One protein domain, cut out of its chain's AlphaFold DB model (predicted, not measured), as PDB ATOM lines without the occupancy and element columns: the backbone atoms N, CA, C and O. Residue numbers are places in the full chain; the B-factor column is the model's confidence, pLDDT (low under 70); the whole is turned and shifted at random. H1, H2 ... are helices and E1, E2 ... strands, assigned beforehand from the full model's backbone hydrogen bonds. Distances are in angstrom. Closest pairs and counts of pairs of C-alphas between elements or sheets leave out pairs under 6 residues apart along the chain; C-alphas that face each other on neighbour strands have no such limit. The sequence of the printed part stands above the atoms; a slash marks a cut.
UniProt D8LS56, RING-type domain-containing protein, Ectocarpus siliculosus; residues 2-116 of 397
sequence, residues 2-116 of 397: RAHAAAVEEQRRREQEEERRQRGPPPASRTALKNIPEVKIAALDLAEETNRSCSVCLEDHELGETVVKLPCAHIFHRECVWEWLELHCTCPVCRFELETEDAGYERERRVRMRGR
ATOM      1  N   ARG A   2      25.570 -40.210  -1.206       78.56
ATOM      2  CA  ARG A   2      26.486 -39.397  -0.366       78.56
ATOM      3  C   ARG A   2      27.424 -38.460  -1.151       78.56
ATOM      4  O   ARG A   2      27.539 -37.299  -0.792       78.56
ATOM      5  N   ALA A   3      28.020 -38.932  -2.250       80.31
ATOM      6  CA  ALA A   3      28.882 -38.101  -3.106       80.31
ATOM      7  C   ALA A   3      28.116 -36.962  -3.808       80.31
ATOM      8  O   ALA A   3      28.622 -35.854  -3.928       80.31
ATOM      9  N   HIS A   4      26.870 -37.220  -4.215       83.69
ATOM     10  CA  HIS A   4      26.005 -36.200  -4.809       83.69
ATOM     11  C   HIS A   4      25.581 -35.151  -3.770       83.69
ATOM     12  O   HIS A   4      25.637 -33.963  -4.055       83.69
ATOM     13  N   ALA A   5      25.250 -35.572  -2.543       84.69
ATOM     14  CA  ALA A   5      24.947 -34.655  -1.444       84.69
ATOM     15  C   ALA A   5      26.143 -33.748  -1.094       84.69
ATOM     16  O   ALA A   5      25.963 -32.543  -0.953       84.69
ATOM     17  N   ALA A   6      27.360 -34.303  -1.039       87.00
ATOM     18  CA  ALA A   6      28.579 -33.528  -0.800       87.00
ATOM     19  C   ALA A   6      28.868 -32.513  -1.924       87.00
ATOM     20  O   ALA A   6      29.228 -31.374  -1.642       87.00
ATOM     21  N   ALA A   7      28.660 -32.893  -3.191       88.19
ATOM     22  CA  ALA A   7      28.843 -31.995  -4.333       88.19
ATOM     23  C   ALA A   7      27.828 -30.836  -4.344       88.19
ATOM     24  O   ALA A   7      28.195 -29.697  -4.625       88.19
ATOM     25  N   VAL A   8      26.567 -31.105  -3.987       89.06
ATOM     26  CA  VAL A   8      25.522 -30.072  -3.861       89.06
ATOM     27  C   VAL A   8      25.834 -29.107  -2.710       89.06
ATOM     28  O   VAL A   8      25.628 -27.901  -2.840       89.06
ATOM     29  N   GLU A   9      26.356 -29.606  -1.590       88.50
ATOM     30  CA  GLU A   9      26.767 -28.768  -0.457       88.50
ATOM     31  C   GLU A   9      27.985 -27.892  -0.793       88.50
ATOM     32  O   GLU A   9      28.013 -26.707  -0.457       88.50
ATOM     33  N   GLU A  10      28.954 -28.433  -1.534       88.88
ATOM     34  CA  GLU A  10      30.093 -27.666  -2.038       88.88
ATOM     35  C   GLU A  10      29.667 -26.577  -3.032       88.88
ATOM     36  O   GLU A  10      30.144 -25.444  -2.933       88.88
ATOM     37  N   GLN A  11      28.736 -26.881  -3.943       89.00
ATOM     38  CA  GLN A  11      28.184 -25.902  -4.878       89.00
ATOM     39  C   GLN A  11      27.479 -24.755  -4.140       89.00
ATOM     40  O   GLN A  11      27.794 -23.594  -4.394       89.00
ATOM     41  N   ARG A  12      26.622 -25.057  -3.150       88.31
ATOM     42  CA  ARG A  12      25.969 -24.025  -2.320       88.31
ATOM     43  C   ARG A  12      26.980 -23.155  -1.574       88.31
ATOM     44  O   ARG A  12      26.761 -21.957  -1.442       88.31
ATOM     45  N   ARG A  13      28.092 -23.727  -1.094       84.12
ATOM     46  CA  ARG A  13      29.155 -22.955  -0.428       84.12
ATOM     47  C   ARG A  13      29.854 -21.997  -1.395       84.12
ATOM     48  O   ARG A  13      30.126 -20.865  -1.013       84.12
ATOM     49  N   ARG A  14      30.124 -22.435  -2.630       84.88
ATOM     50  CA  ARG A  14      30.729 -21.599  -3.683       84.88
ATOM     51  C   ARG A  14      29.794 -20.468  -4.110       84.88
ATOM     52  O   ARG A  14      30.239 -19.330  -4.168       84.88
ATOM     53  N   GLU A  15      28.513 -20.763  -4.319       85.69
ATOM     54  CA  GLU A  15      27.486 -19.760  -4.636       85.69
ATOM     55  C   GLU A  15      27.338 -18.732  -3.502       85.69
ATOM     56  O   GLU A  15      27.336 -17.532  -3.758       85.69
ATOM     57  N   GLN A  16      27.314 -19.176  -2.238       79.56
ATOM     58  CA  GLN A  16      27.307 -18.272  -1.078       79.56
ATOM     59  C   GLN A  16      28.577 -17.420  -0.988       79.56
ATOM     60  O   GLN A  16      28.511 -16.252  -0.613       79.56
ATOM     61  N   GLU A  17      29.747 -17.979  -1.301       76.25
ATOM     62  CA  GLU A  17      31.000 -17.225  -1.315       76.25
ATOM     63  C   GLU A  17      31.024 -16.192  -2.448       76.25
ATOM     64  O   GLU A  17      31.475 -15.069  -2.244       76.25
ATOM     65  N   GLU A  18      30.504 -16.536  -3.623       79.56
ATOM     66  CA  GLU A  18      30.384 -15.630  -4.763       79.56
ATOM     67  C   GLU A  18      29.375 -14.508  -4.489       79.56
ATOM     68  O   GLU A  18      29.680 -13.337  -4.709       79.56
ATOM     69  N   GLU A  19      28.228 -14.829  -3.896       77.69
ATOM     70  CA  GLU A  19      27.242 -13.839  -3.464       77.69
ATOM     71  C   GLU A  19      27.813 -12.913  -2.377       77.69
ATOM     72  O   GLU A  19      27.599 -11.701  -2.412       77.69
ATOM     73  N   ARG A  20      28.621 -13.446  -1.449       72.25
ATOM     74  CA  ARG A  20      29.379 -12.645  -0.472       72.25
ATOM     75  C   ARG A  20      30.479 -11.796  -1.101       72.25
ATOM     76  O   ARG A  20      30.817 -10.769  -0.537       72.25
ATOM     77  N   ARG A  21      31.070 -12.214  -2.221       71.44
ATOM     78  CA  ARG A  21      32.044 -11.397  -2.968       71.44
ATOM     79  C   ARG A  21      31.351 -10.282  -3.749       71.44
ATOM     80  O   ARG A  21      31.931  -9.212  -3.907       71.44
ATOM     81  N   GLN A  22      30.131 -10.525  -4.228       75.19
ATOM     82  CA  GLN A  22      29.306  -9.537  -4.931       75.19
ATOM     83  C   GLN A  22      28.674  -8.519  -3.971       75.19
ATOM     84  O   GLN A  22      28.594  -7.333  -4.291       75.19
ATOM     85  N   ARG A  23      28.254  -8.955  -2.777       71.19
ATOM     86  CA  ARG A  23      27.851  -8.069  -1.681       71.19
ATOM     87  C   ARG A  23      29.123  -7.445  -1.106       71.19
ATOM     88  O   ARG A  23      29.901  -8.118  -0.444       71.19
ATOM     89  N   GLY A  24      29.371  -6.169  -1.400       71.44
ATOM     90  CA  GLY A  24      30.511  -5.438  -0.840       71.44
ATOM     91  C   GLY A  24      30.560  -5.478   0.700       71.44
ATOM     92  O   GLY A  24      29.633  -5.982   1.340       71.44
ATOM     93  N   PRO A  25      31.631  -4.944   1.316       79.25
ATOM     94  CA  PRO A  25      31.778  -4.916   2.769       79.25
ATOM     95  C   PRO A  25      30.499  -4.420   3.457       79.25
ATOM     96  O   PRO A  25      29.977  -3.381   3.045       79.25
ATOM     97  N   PRO A  26      29.994  -5.120   4.488       87.44
ATOM     98  CA  PRO A  26      28.820  -4.665   5.208       87.44
ATOM     99  C   PRO A  26      29.112  -3.333   5.914       87.44
ATOM    100  O   PRO A  26      30.279  -3.005   6.181       87.44
ATOM    101  N   PRO A  27      28.063  -2.559   6.229       91.12
ATOM    102  CA  PRO A  27      28.212  -1.312   6.962       91.12
ATOM    103  C   PRO A  27      28.687  -1.560   8.398       91.12
ATOM    104  O   PRO A  27      28.651  -2.687   8.910       91.12
ATOM    105  N   ALA A  28      29.143  -0.497   9.061       91.69
ATOM    106  CA  ALA A  28      29.487  -0.577  10.473       91.69
ATOM    107  C   ALA A  28      28.248  -0.938  11.309       91.69
ATOM    108  O   ALA A  28      27.120  -0.548  11.006       91.69
ATOM    109  N   SER A  29      28.455  -1.680  12.395       92.69
ATOM    110  CA  SER A  29      27.377  -2.021  13.317       92.69
ATOM    111  C   SER A  29      26.833  -0.770  13.999       92.69
ATOM    112  O   SER A  29      27.572   0.169  14.322       92.69
ATOM    113  N   ARG A  30      25.531  -0.769  14.302       89.56
ATOM    114  CA  ARG A  30      24.908   0.369  14.997       89.56
ATOM    115  C   ARG A  30      25.498   0.585  16.387       89.56
ATOM    116  O   ARG A  30      25.521   1.709  16.882       89.56
ATOM    117  N   THR A  31      25.959  -0.487  17.026       88.31
ATOM    118  CA  THR A  31      26.672  -0.433  18.304       88.31
ATOM    119  C   THR A  31      28.040   0.215  18.157       88.31
ATOM    120  O   THR A  31      28.377   1.064  18.977       88.31
ATOM    121  N   ALA A  32      28.798  -0.113  17.105       87.44
ATOM    122  CA  ALA A  32      30.089   0.520  16.851       87.44
ATOM    123  C   ALA A  32      29.934   2.029  16.648       87.44
ATOM    124  O   ALA A  32      30.647   2.779  17.301       87.44
ATOM    125  N   LEU A  33      28.958   2.459  15.840       88.38
ATOM    126  CA  LEU A  33      28.637   3.873  15.592       88.38
ATOM    127  C   LEU A  33      28.316   4.660  16.870       88.38
ATOM    128  O   LEU A  33      28.824   5.759  17.067       88.38
ATOM    129  N   LYS A  34      27.489   4.091  17.754       86.94
ATOM    130  CA  LYS A  34      27.102   4.732  19.022       86.94
ATOM    131  C   LYS A  34      28.240   4.814  20.036       86.94
ATOM    132  O   LYS A  34      28.200   5.662  20.918       86.94
ATOM    133  N   ASN A  35      29.210   3.912  19.939       85.50
ATOM    134  CA  ASN A  35      30.328   3.829  20.872       85.50
ATOM    135  C   ASN A  35      31.531   4.683  20.442       85.50
ATOM    136  O   ASN A  35      32.533   4.698  21.158       85.50
ATOM    137  N   ILE A  36      31.469   5.363  19.291       87.81
ATOM    138  CA  ILE A  36      32.552   6.250  18.860       87.81
ATOM    139  C   ILE A  36      32.513   7.524  19.718       87.81
ATOM    140  O   ILE A  36      31.454   8.144  19.817       87.81
ATOM    141  N   PRO A  37      33.629   7.916  20.355       85.38
ATOM    142  CA  PRO A  37      33.653   9.099  21.201       85.38
ATOM    143  C   PRO A  37      33.533  10.387  20.375       85.38
ATOM    144  O   PRO A  37      34.257  10.586  19.395       85.38
ATOM    145  N   GLU A  38      32.648  11.277  20.827       89.12
ATOM    146  CA  GLU A  38      32.627  12.686  20.433       89.12
ATOM    147  C   GLU A  38      33.605  13.459  21.331       89.12
ATOM    148  O   GLU A  38      33.568  13.336  22.558       89.12
ATOM    149  N   VAL A  39      34.515  14.215  20.720       86.19
ATOM    150  CA  VAL A  39      35.581  14.967  21.399       86.19
ATOM    151  C   VAL A  39      35.645  16.393  20.858       86.19
ATOM    152  O   VAL A  39      35.282  16.636  19.710       86.19
ATOM    153  N   LYS A  40      36.104  17.343  21.679       87.25
ATOM    154  CA  LYS A  40      36.413  18.702  21.214       87.25
ATOM    155  C   LYS A  40      37.840  18.737  20.674       87.25
ATOM    156  O   LYS A  40      38.736  18.218  21.339       87.25
ATOM    157  N   ILE A  41      38.044  19.346  19.509       86.44
ATOM    158  CA  ILE A  41      39.367  19.448  18.879       86.44
ATOM    159  C   ILE A  41      40.311  20.262  19.761       86.44
ATOM    160  O   ILE A  41      40.048  21.433  20.046       86.44
ATOM    161  N   ALA A  42      41.433  19.657  20.145       84.12
ATOM    162  CA  ALA A  42      42.555  20.346  20.768       84.12
ATOM    163  C   ALA A  42      43.598  20.768  19.718       84.12
ATOM    164  O   ALA A  42      43.704  20.194  18.636       84.12
ATOM    165  N   ALA A  43      44.472  21.709  20.071       80.81
ATOM    166  CA  ALA A  43      45.623  22.088  19.251       80.81
ATOM    167  C   ALA A  43      46.556  20.901  18.968       80.81
ATOM    168  O   ALA A  43      47.127  20.805  17.885       80.81
ATOM    169  N   LEU A  44      46.652  19.952  19.906       78.62
ATOM    170  CA  LEU A  44      47.407  18.712  19.720       78.62
ATOM    171  C   LEU A  44      46.791  17.788  18.661       78.62
ATOM    172  O   LEU A  44      47.504  16.968  18.088       78.62
ATOM    173  N   ASP A  45      45.482  17.879  18.404       82.19
ATOM    174  CA  ASP A  45      44.823  17.124  17.333       82.19
ATOM    175  C   ASP A  45      45.153  17.715  15.959       82.19
ATOM    176  O   ASP A  45      45.475  16.964  15.040       82.19
ATOM    177  N   LEU A  46      45.177  19.047  15.846       83.38
ATOM    178  CA  LEU A  46      45.524  19.772  14.615       83.38
ATOM    179  C   LEU A  46      47.028  19.766  14.284       83.38
ATOM    180  O   LEU A  46      47.435  20.163  13.187       83.38
ATOM    181  N   ALA A  47      47.871  19.320  15.219       79.56
ATOM    182  CA  ALA A  47      49.294  19.119  14.965       79.56
ATOM    183  C   ALA A  47      49.535  18.022  13.907       79.56
ATOM    184  O   ALA A  47      50.482  18.126  13.125       79.56
ATOM    185  N   GLU A  48      48.668  17.005  13.841       78.44
ATOM    186  CA  GLU A  48      48.706  15.968  12.807       78.44
ATOM    187  C   GLU A  48      48.042  16.461  11.513       78.44
ATOM    188  O   GLU A  48      46.848  16.750  11.491       78.44
ATOM    189  N   GLU A  49      48.789  16.484  10.404       78.00
ATOM    190  CA  GLU A  49      48.287  16.917   9.087       78.00
ATOM    191  C   GLU A  49      47.014  16.170   8.666       78.00
ATOM    192  O   GLU A  49      46.060  16.763   8.171       78.00
ATOM    193  N   THR A  50      46.962  14.860   8.921       80.62
ATOM    194  CA  THR A  50      45.823  14.003   8.565       80.62
ATOM    195  C   THR A  50      44.536  14.345   9.313       80.62
ATOM    196  O   THR A  50      43.477  13.865   8.920       80.62
ATOM    197  N   ASN A  51      44.627  15.140  10.380       85.94
ATOM    198  CA  ASN A  51      43.512  15.545  11.227       85.94
ATOM    199  C   ASN A  51      43.189  17.044  11.104       85.94
ATOM    200  O   ASN A  51      42.321  17.519  11.830       85.94
ATOM    201  N   ARG A  52      43.862  17.798  10.219       87.81
ATOM    202  CA  ARG A  52      43.587  19.235  10.029       87.81
ATOM    203  C   ARG A  52      42.318  19.525   9.249       87.81
ATOM    204  O   ARG A  52      41.713  20.564   9.460       87.81
ATOM    205  N   SER A  53      41.926  18.617   8.368       92.06
ATOM    206  CA  SER A  53      40.754  18.776   7.513       92.06
ATOM    207  C   SER A  53      39.967  17.480   7.451       92.06
ATOM    208  O   SER A  53      40.555  16.397   7.359       92.06
ATOM    209  N   CYS A  54      38.645  17.574   7.418       94.25
ATOM    210  CA  CYS A  54      37.792  16.412   7.266       94.25
ATOM    211  C   CYS A  54      37.935  15.839   5.851       94.25
ATOM    212  O   CYS A  54      37.533  16.466   4.874       94.25
ATOM    213  N   SER A  55      38.417  14.601   5.705       93.25
ATOM    214  CA  SER A  55      38.638  14.005   4.374       93.25
ATOM    215  C   SER A  55      37.353  13.684   3.588       93.25
ATOM    216  O   SER A  55      37.438  13.136   2.490       93.25
ATOM    217  N   VAL A  56      36.173  13.929   4.168       93.44
ATOM    218  CA  VAL A  56      34.863  13.645   3.560       93.44
ATOM    219  C   VAL A  56      34.266  14.912   2.947       93.44
ATOM    220  O   VAL A  56      33.932  14.901   1.765       93.44
ATOM    221  N   CYS A  57      34.157  16.004   3.714       94.62
ATOM    222  CA  CYS A  57      33.675  17.293   3.197       94.62
ATOM    223  C   CYS A  57      34.794  18.207   2.672       94.62
ATOM    224  O   CYS A  57      34.496  19.147   1.940       94.62
ATOM    225  N   LEU A  58      36.061  17.891   2.969       93.06
ATOM    226  CA  LEU A  58      37.256  18.666   2.611       93.06
ATOM    227  C   LEU A  58      37.309  20.061   3.255       93.06
ATOM    228  O   LEU A  58      37.952  20.960   2.721       93.06
ATOM    229  N   GLU A  59      36.625  20.235   4.385       93.88
ATOM    230  CA  GLU A  59      36.653  21.459   5.190       93.88
ATOM    231  C   GLU A  59      37.658  21.317   6.335       93.88
ATOM    232  O   GLU A  59      37.852  20.218   6.870       93.88
ATOM    233  N   ASP A  60      38.303  22.428   6.687       92.19
ATOM    234  CA  ASP A  60      39.259  22.492   7.789       92.19
ATOM    235  C   ASP A  60      38.546  22.411   9.137       92.19
ATOM    236  O   ASP A  60      37.440  22.913   9.316       92.19
ATOM    237  N   HIS A  61      39.214  21.772  10.087       91.50
ATOM    238  CA  HIS A  61      38.752  21.609  11.451       91.50
ATOM    239  C   HIS A  61      39.118  22.817  12.317       91.50
ATOM    240  O   HIS A  61      40.250  23.309  12.270       91.50
ATOM    241  N   GLU A  62      38.191  23.256  13.169       87.19
ATOM    242  CA  GLU A  62      38.402  24.410  14.048       87.19
ATOM    243  C   GLU A  62      38.683  24.006  15.507       87.19
ATOM    244  O   GLU A  62      38.179  23.013  16.031       87.19
ATOM    245  N   LEU A  63      39.493  24.800  16.215       86.12
ATOM    246  CA  LEU A  63      39.772  24.561  17.636       86.12
ATOM    247  C   LEU A  63      38.490  24.620  18.475       86.12
ATOM    248  O   LEU A  63      37.748  25.601  18.437       86.12
ATOM    249  N   GLY A  64      38.273  23.594  19.300       81.94
ATOM    250  CA  GLY A  64      37.090  23.463  20.148       81.94
ATOM    251  C   GLY A  64      35.836  22.949  19.447       81.94
ATOM    252  O   GLY A  64      34.826  22.744  20.124       81.94
ATOM    253  N   GLU A  65      35.896  22.713  18.137       88.62
ATOM    254  CA  GLU A  65      34.818  22.092  17.379       88.62
ATOM    255  C   GLU A  65      34.557  20.660  17.874       88.62
ATOM    256  O   GLU A  65      35.483  19.931  18.244       88.62
ATOM    257  N   THR A  66      33.286  20.251  17.909       90.44
ATOM    258  CA  THR A  66      32.897  18.889  18.292       90.44
ATOM    259  C   THR A  66      33.017  17.959  17.092       90.44
ATOM    260  O   THR A  66      32.287  18.085  16.112       90.44
ATOM    261  N   VAL A  67      33.893  16.969  17.205       92.94
ATOM    262  CA  VAL A  67      34.199  16.001  16.152       92.94
ATOM    263  C   VAL A  67      34.160  14.580  16.681       92.94
ATOM    264  O   VAL A  67      34.123  14.323  17.884       92.94
ATOM    265  N   VAL A  68      34.192  13.627  15.761       92.38
ATOM    266  CA  VAL A  68      34.234  12.205  16.066       92.38
ATOM    267  C   VAL A  68      35.640  11.678  15.808       92.38
ATOM    268  O   VAL A  68      36.178  11.824  14.707       92.38
ATOM    269  N   LYS A  69      36.221  11.018  16.814       90.69
ATOM    270  CA  LYS A  69      37.547  10.392  16.716       90.69
ATOM    271  C   LYS A  69      37.409   8.877  16.606       90.69
ATOM    272  O   LYS A  69      36.954   8.207  17.531       90.69
ATOM    273  N   LEU A  70      37.816   8.318  15.465       91.38
ATOM    274  CA  LEU A  70      37.789   6.870  15.246       91.38
ATOM    275  C   LEU A  70      38.862   6.150  16.093       91.38
ATOM    276  O   LEU A  70      39.868   6.758  16.453       91.38
ATOM    277  N   PRO A  71      38.752   4.823  16.320       87.50
ATOM    278  CA  PRO A  71      39.765   4.040  17.055       87.50
ATOM    279  C   PRO A  71      41.176   4.037  16.431       87.50
ATOM    280  O   PRO A  71      42.151   3.632  17.061       87.50
ATOM    281  N   CYS A  72      41.285   4.469  15.174       87.88
ATOM    282  CA  CYS A  72      42.545   4.680  14.463       87.88
ATOM    283  C   CYS A  72      43.095   6.115  14.603       87.88
ATOM    284  O   CYS A  72      44.003   6.477  13.860       87.88
ATOM    285  N   ALA A  73      42.532   6.912  15.517       88.25
ATOM    286  CA  ALA A  73      42.837   8.313  15.816       88.25
ATOM    287  C   ALA A  73      42.539   9.353  14.717       88.25
ATOM    288  O   ALA A  73      42.783  10.530  14.954       88.25
ATOM    289  N   HIS A  74      41.961   8.964  13.576       90.62
ATOM    290  CA  HIS A  74      41.501   9.928  12.570       90.62
ATOM    291  C   HIS A  74      40.222  10.644  13.005       90.62
ATOM    292  O   HIS A  74      39.325  10.021  13.590       90.62
ATOM    293  N   ILE A  75      40.155  11.930  12.672       92.94
ATOM    294  CA  ILE A  75      39.106  12.863  13.080       92.94
ATOM    295  C   ILE A  75      38.219  13.232  11.890       92.94
ATOM    296  O   ILE A  75      38.696  13.374  10.765       92.94
ATOM    297  N   PHE A  76      36.917  13.353  12.144       95.19
ATOM    298  CA  PHE A  76      35.919  13.744  11.151       95.19
ATOM    299  C   PHE A  76      34.772  14.510  11.811       95.19
ATOM    300  O   PHE A  76      34.473  14.288  12.987       95.19
ATOM    301  N   HIS A  77      34.042  15.316  11.034       94.56
ATOM    302  CA  HIS A  77      32.727  15.788  11.467       94.56
ATOM    303  C   HIS A  77      31.792  14.601  11.695       94.56
ATOM    304  O   HIS A  77      31.837  13.591  10.980       94.56
ATOM    305  N   ARG A  78      30.924  14.740  12.694       93.12
ATOM    306  CA  ARG A  78      30.007  13.690  13.131       93.12
ATOM    307  C   ARG A  78      29.109  13.201  12.001       93.12
ATOM    308  O   ARG A  78      29.043  12.003  11.746       93.12
ATOM    309  N   GLU A  79      28.478  14.128  11.295       93.12
ATOM    310  CA  GLU A  79      27.568  13.843  10.187       93.12
ATOM    311  C   GLU A  79      28.323  13.173   9.032       93.12
ATOM    312  O   GLU A  79      27.891  12.142   8.523       93.12
ATOM    313  N   CYS A  80      29.508  13.692   8.697       94.69
ATOM    314  CA  CYS A  80      30.344  13.176   7.614       94.69
ATOM    315  C   CYS A  80      30.740  11.708   7.820       94.69
ATOM    316  O   CYS A  80      30.649  10.893   6.900       94.69
ATOM    317  N   VAL A  81      31.204  11.356   9.023       94.25
ATOM    318  CA  VAL A  81      31.649   9.984   9.296       94.25
ATOM    319  C   VAL A  81      30.480   9.035   9.511       94.25
ATOM    320  O   VAL A  81      30.594   7.866   9.157       94.25
ATOM    321  N   TRP A  82      29.354   9.505  10.051       93.19
ATOM    322  CA  TRP A  82      28.156   8.680  10.193       93.19
ATOM    323  C   TRP A  82      27.583   8.280   8.836       93.19
ATOM    324  O   TRP A  82      27.406   7.087   8.607       93.19
ATOM    325  N   GLU A  83      27.388   9.232   7.918       93.19
ATOM    326  CA  GLU A  83      26.903   8.935   6.561       93.19
ATOM    327  C   GLU A  83      27.826   7.947   5.833       93.19
ATOM    328  O   GLU A  83      27.369   7.024   5.158       93.19
ATOM    329  N   TRP A  84      29.141   8.097   6.010       94.25
ATOM    330  CA  TRP A  84      30.111   7.155   5.465       94.25
ATOM    331  C   TRP A  84      29.981   5.761   6.092       94.25
ATOM    332  O   TRP A  84      29.981   4.751   5.384       94.25
ATOM    333  N   LEU A  85      29.869   5.690   7.421       93.69
ATOM    334  CA  LEU A  85      29.878   4.427   8.156       93.69
ATOM    335  C   LEU A  85      28.562   3.631   8.059       93.69
ATOM    336  O   LEU A  85      28.543   2.420   8.296       93.69
ATOM    337  N   GLU A  86      27.474   4.291   7.662       90.56
ATOM    338  CA  GLU A  86      26.206   3.653   7.291       90.56
ATOM    339  C   GLU A  86      26.295   2.856   5.984       90.56
ATOM    340  O   GLU A  86      25.492   1.949   5.763       90.56
ATOM    341  N   LEU A  87      27.278   3.160   5.133       88.88
ATOM    342  CA  LEU A  87      27.519   2.470   3.864       88.88
ATOM    343  C   LEU A  87      28.771   1.589   3.904       88.88
ATOM    344  O   LEU A  87      28.863   0.593   3.187       88.88
ATOM    345  N   HIS A  88      29.742   1.945   4.742       90.44
ATOM    346  CA  HIS A  88      31.047   1.305   4.801       90.44
ATOM    347  C   HIS A  88      31.452   1.015   6.242       90.44
ATOM    348  O   HIS A  88      31.248   1.814   7.135       90.44
ATOM    349  N   CYS A  89      32.142  -0.089   6.502       91.69
ATOM    350  CA  CYS A  89      32.731  -0.322   7.821       91.69
ATOM    351  C   CYS A  89      34.162   0.218   7.953       91.69
ATOM    352  O   CYS A  89      34.858  -0.184   8.870       91.69
ATOM    353  N   THR A  90      34.664   1.075   7.058       93.06
ATOM    354  CA  THR A  90      36.098   1.435   7.016       93.06
ATOM    355  C   THR A  90      36.359   2.916   7.249       93.06
ATOM    356  O   THR A  90      35.591   3.760   6.813       93.06
ATOM    357  N   CYS A  91      37.483   3.250   7.887       92.50
ATOM    358  CA  CYS A  91      37.985   4.622   7.958       92.50
ATOM    359  C   CYS A  91      38.395   5.128   6.554       92.50
ATOM    360  O   CYS A  91      39.212   4.456   5.914       92.50
ATOM    361  N   PRO A  92      37.930   6.315   6.111       93.19
ATOM    362  CA  PRO A  92      38.291   6.898   4.813       93.19
ATOM    363  C   PRO A  92      39.799   7.099   4.601       93.19
ATOM    364  O   PRO A  92      40.293   6.937   3.490       93.19
ATOM    365  N   VAL A  93      40.537   7.412   5.670       90.88
ATOM    366  CA  VAL A  93      41.963   7.769   5.582       90.88
ATOM    367  C   VAL A  93      42.858   6.532   5.586       90.88
ATOM    368  O   VAL A  93      43.744   6.387   4.750       90.88
ATOM    369  N   CYS A  94      42.624   5.599   6.512       88.38
ATOM    370  CA  CYS A  94      43.552   4.487   6.744       88.38
ATOM    371  C   CYS A  94      42.940   3.093   6.544       88.38
ATOM    372  O   CYS A  94      43.610   2.087   6.786       88.38
ATOM    373  N   ARG A  95      41.671   2.995   6.129       89.94
ATOM    374  CA  ARG A  95      40.945   1.725   5.925       89.94
ATOM    375  C   ARG A  95      40.872   0.832   7.167       89.94
ATOM    376  O   ARG A  95      40.795  -0.388   7.058       89.94
ATOM    377  N   PHE A  96      40.955   1.414   8.364       89.12
ATOM    378  CA  PHE A  96      40.672   0.689   9.603       89.12
ATOM    379  C   PHE A  96      39.216   0.221   9.577       89.12
ATOM    380  O   PHE A  96      38.327   1.054   9.429       89.12
ATOM    381  N   GLU A  97      38.972  -1.084   9.691       90.94
ATOM    382  CA  GLU A  97      37.613  -1.632   9.697       90.94
ATOM    383  C   GLU A  97      37.020  -1.530  11.106       90.94
ATOM    384  O   GLU A  97      37.678  -1.911  12.068       90.94
ATOM    385  N   LEU A  98      35.776  -1.087  11.241       90.88
ATOM    386  CA  LEU A  98      34.953  -1.109  12.449       90.88
ATOM    387  C   LEU A  98      34.114  -2.393  12.500       90.88
ATOM    388  O   LEU A  98      33.950  -3.079  11.495       90.88
ATOM    389  N   GLU A  99      33.621  -2.731  13.691       90.19
ATOM    390  CA  GLU A  99      32.809  -3.932  13.919       90.19
ATOM    391  C   GLU A  99      31.516  -3.890  13.105       90.19
ATOM    392  O   GLU A  99      30.892  -2.833  12.995       90.19
ATOM    393  N   THR A 100      31.086  -5.043  12.596       90.69
ATOM    394  CA  THR A 100      29.898  -5.183  11.735       90.69
ATOM    395  C   THR A 100      28.878  -6.151  12.340       90.69
ATOM    396  O   THR A 100      29.215  -6.944  13.217       90.69
ATOM    397  N   GLU A 101      27.616  -6.090  11.901       88.44
ATOM    398  CA  GLU A 101      26.562  -7.016  12.373       88.44
ATOM    399  C   GLU A 101      26.616  -8.387  11.669       88.44
ATOM    400  O   GLU A 101      26.046  -9.366  12.155       88.44
ATOM    401  N   ASP A 102      27.334  -8.488  10.546       88.25
ATOM    402  CA  ASP A 102      27.519  -9.738   9.813       88.25
ATOM    403  C   ASP A 102      28.572 -10.620  10.506       88.25
ATOM    404  O   ASP A 102      29.781 -10.385  10.440       88.25
ATOM    405  N   ALA A 103      28.108 -11.689  11.155       86.44
ATOM    406  CA  ALA A 103      28.976 -12.627  11.863       86.44
ATOM    407  C   ALA A 103      29.975 -13.360  10.949       86.44
ATOM    408  O   ALA A 103      31.013 -13.824  11.426       86.44
ATOM    409  N   GLY A 104      29.659 -13.532   9.661       85.38
ATOM    410  CA  GLY A 104      30.553 -14.112   8.663       85.38
ATOM    411  C   GLY A 104      31.704 -13.174   8.331       85.38
ATOM    412  O   GLY A 104      32.865 -13.578   8.417       85.38
ATOM    413  N   TYR A 105      31.383 -11.915   8.041       86.31
ATOM    414  CA  TYR A 105      32.365 -10.868   7.779       86.31
ATOM    415  C   TYR A 105      33.234 -10.569   9.008       86.31
ATOM    416  O   TYR A 105      34.452 -10.458   8.893       86.31
ATOM    417  N   GLU A 106      32.648 -10.527  10.209       87.81
ATOM    418  CA  GLU A 106      33.374 -10.206  11.442       87.81
ATOM    419  C   GLU A 106      34.481 -11.229  11.763       87.81
ATOM    420  O   GLU A 106      35.548 -10.865  12.265       87.81
ATOM    421  N   ARG A 107      34.281 -12.513  11.430       86.81
ATOM    422  CA  ARG A 107      35.334 -13.536  11.580       86.81
ATOM    423  C   ARG A 107      36.550 -13.222  10.712       86.81
ATOM    424  O   ARG A 107      37.675 -13.296  11.198       86.81
ATOM    425  N   GLU A 108      36.326 -12.855   9.455       87.31
ATOM    426  CA  GLU A 108      37.387 -12.505   8.505       87.31
ATOM    427  C   GLU A 108      38.049 -11.172   8.882       87.31
ATOM    428  O   GLU A 108      39.279 -11.070   8.903       87.31
ATOM    429  N   ARG A 109      37.250 -10.174   9.281       87.56
ATOM    430  CA  ARG A 109      37.730  -8.886   9.793       87.56
ATOM    431  C   ARG A 109      38.698  -9.070  10.957       87.56
ATOM    432  O   ARG A 109      39.773  -8.480  10.936       87.56
ATOM    433  N   ARG A 110      38.370  -9.906  11.950       85.94
ATOM    434  CA  ARG A 110      39.258 -10.171  13.100       85.94
ATOM    435  C   ARG A 110      40.609 -10.743  12.691       85.94
ATOM    436  O   ARG A 110      41.607 -10.438  13.336       85.94
ATOM    437  N   VAL A 111      40.658 -11.545  11.626       86.94
ATOM    438  CA  VAL A 111      41.920 -12.056  11.074       86.94
ATOM    439  C   VAL A 111      42.702 -10.926  10.403       86.94
ATOM    440  O   VAL A 111      43.873 -10.736  10.724       86.94
ATOM    441  N   ARG A 112      42.054 -10.126   9.542       87.69
ATOM    442  CA  ARG A 112      42.697  -8.986   8.855       87.69
ATOM    443  C   ARG A 112      43.177  -7.896   9.818       87.69
ATOM    444  O   ARG A 112      44.210  -7.282   9.580       87.69
ATOM    445  N   MET A 113      42.453  -7.675  10.914       85.88
ATOM    446  CA  MET A 113      42.736  -6.627  11.902       85.88
ATOM    447  C   MET A 113      43.590  -7.113  13.083       85.88
ATOM    448  O   MET A 113      43.913  -6.312  13.952       85.88
ATOM    449  N   ARG A 114      44.008  -8.388  13.121       81.38
ATOM    450  CA  ARG A 114      44.724  -8.992  14.264       81.38
ATOM    451  C   ARG A 114      46.036  -8.289  14.635       81.38
ATOM    452  O   ARG A 114      46.442  -8.342  15.787       81.38
ATOM    453  N   GLY A 115      46.701  -7.667  13.664       78.81
ATOM    454  CA  GLY A 115      47.943  -6.911  13.872       78.81
ATOM    455  C   GLY A 115      47.744  -5.399  13.952       78.81
ATOM    456  O   GLY A 115      48.721  -4.659  14.043       78.81
ATOM    457  N   ARG A 116      46.499  -4.918  13.861       81.94
ATOM    458  CA  ARG A 116      46.227  -3.489  13.804       81.94
ATOM    459  C   ARG A 116      46.020  -2.942  15.206       81.94
ATOM    460  O   ARG A 116      45.054  -3.278  15.882       81.94
TER     461      ARG A 116
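Overview. This is residues 2 to 116 of the 397 residues of the protein "RING-type domain-containing protein" of Ectocarpus siliculosus (UniProt D8LS56). A long helix, H1, sticks out with its residues 2 to 19 as an arm from a small body made largely of loops. In the body a small sheet of two short strands, E1 and E2, has the helix H4 packed next to E2, with the short helix H3 at the end away from the arm and H5 at the end towards it. The printed part has 115 residues, with five named helices and two named strands in the order H1, H2, E1, H3, E2, H4, H5; the sheet, E1 - E2, is antiparallel. The class is mostly helix, though under half of the residues, 55 of 115, are in named elements. The whole is loose, with a radius of gyration of the C-alphas of 18.7 A, and is a rod spanning 68 by 26 by 22 A.

Arrangement. H1, residues 2 to 22, touches no helix. H2, residues 30 to 34, and H4, residues 78 to 85, are close but not clearly touching; their closest C-alphas, of Leu 33 and Trp 82, are 7.2 A apart. E1, residues 38 to 40, and E2, residues 66 to 69, are antiparallel neighbours with 123 degrees between their directions. N 39 and O 67 are within hydrogen-bond range at 2.9 A, as are N 67 and O 39 at 2.9 A. Residues 68 to 69 of E2 also pair with residues 75 to 76, antiparallel. The closest C-alphas of E2 and H4, of Val 68 and Arg 78, are 5.4 A apart. H3, residues 43 to 46, is apart from H4. H5, residues 103 to 112, is apart from H4 and from H1. Every O i to N i+4 pair is within hydrogen-bond range in H1, H2 and H4, and 4 of 6 are in H5; H3 is too short for such a pair.

Along the chain. H1 begins at C-alpha 2 at (26.486, -39.397, -0.366) and is 30.3 A long from first to last C-alpha. H2 measures 6.3 A, E1 7.2 A and H3 5.2 A. E2 is 9.8 A long and begins at C-alpha 66 at (32.897, 18.889, 18.292). H4 is 10.5 A long. H5 is 14.5 A long and ends at C-alpha 112 at (42.697, -8.986, 8.855).

Size, cuts and confidence. The two C-alphas farthest apart, of Arg 2 and Leu 63, are 67.8 A apart. Without residues 2 to 19, which stand free, the body spans 42 by 26 by 22 A. The links H3 to E2 and H4 to H5 are long, with 19 and 17 residues. The printed part has no cut. Its mean pLDDT is 87.2, and no printed residue is under 70.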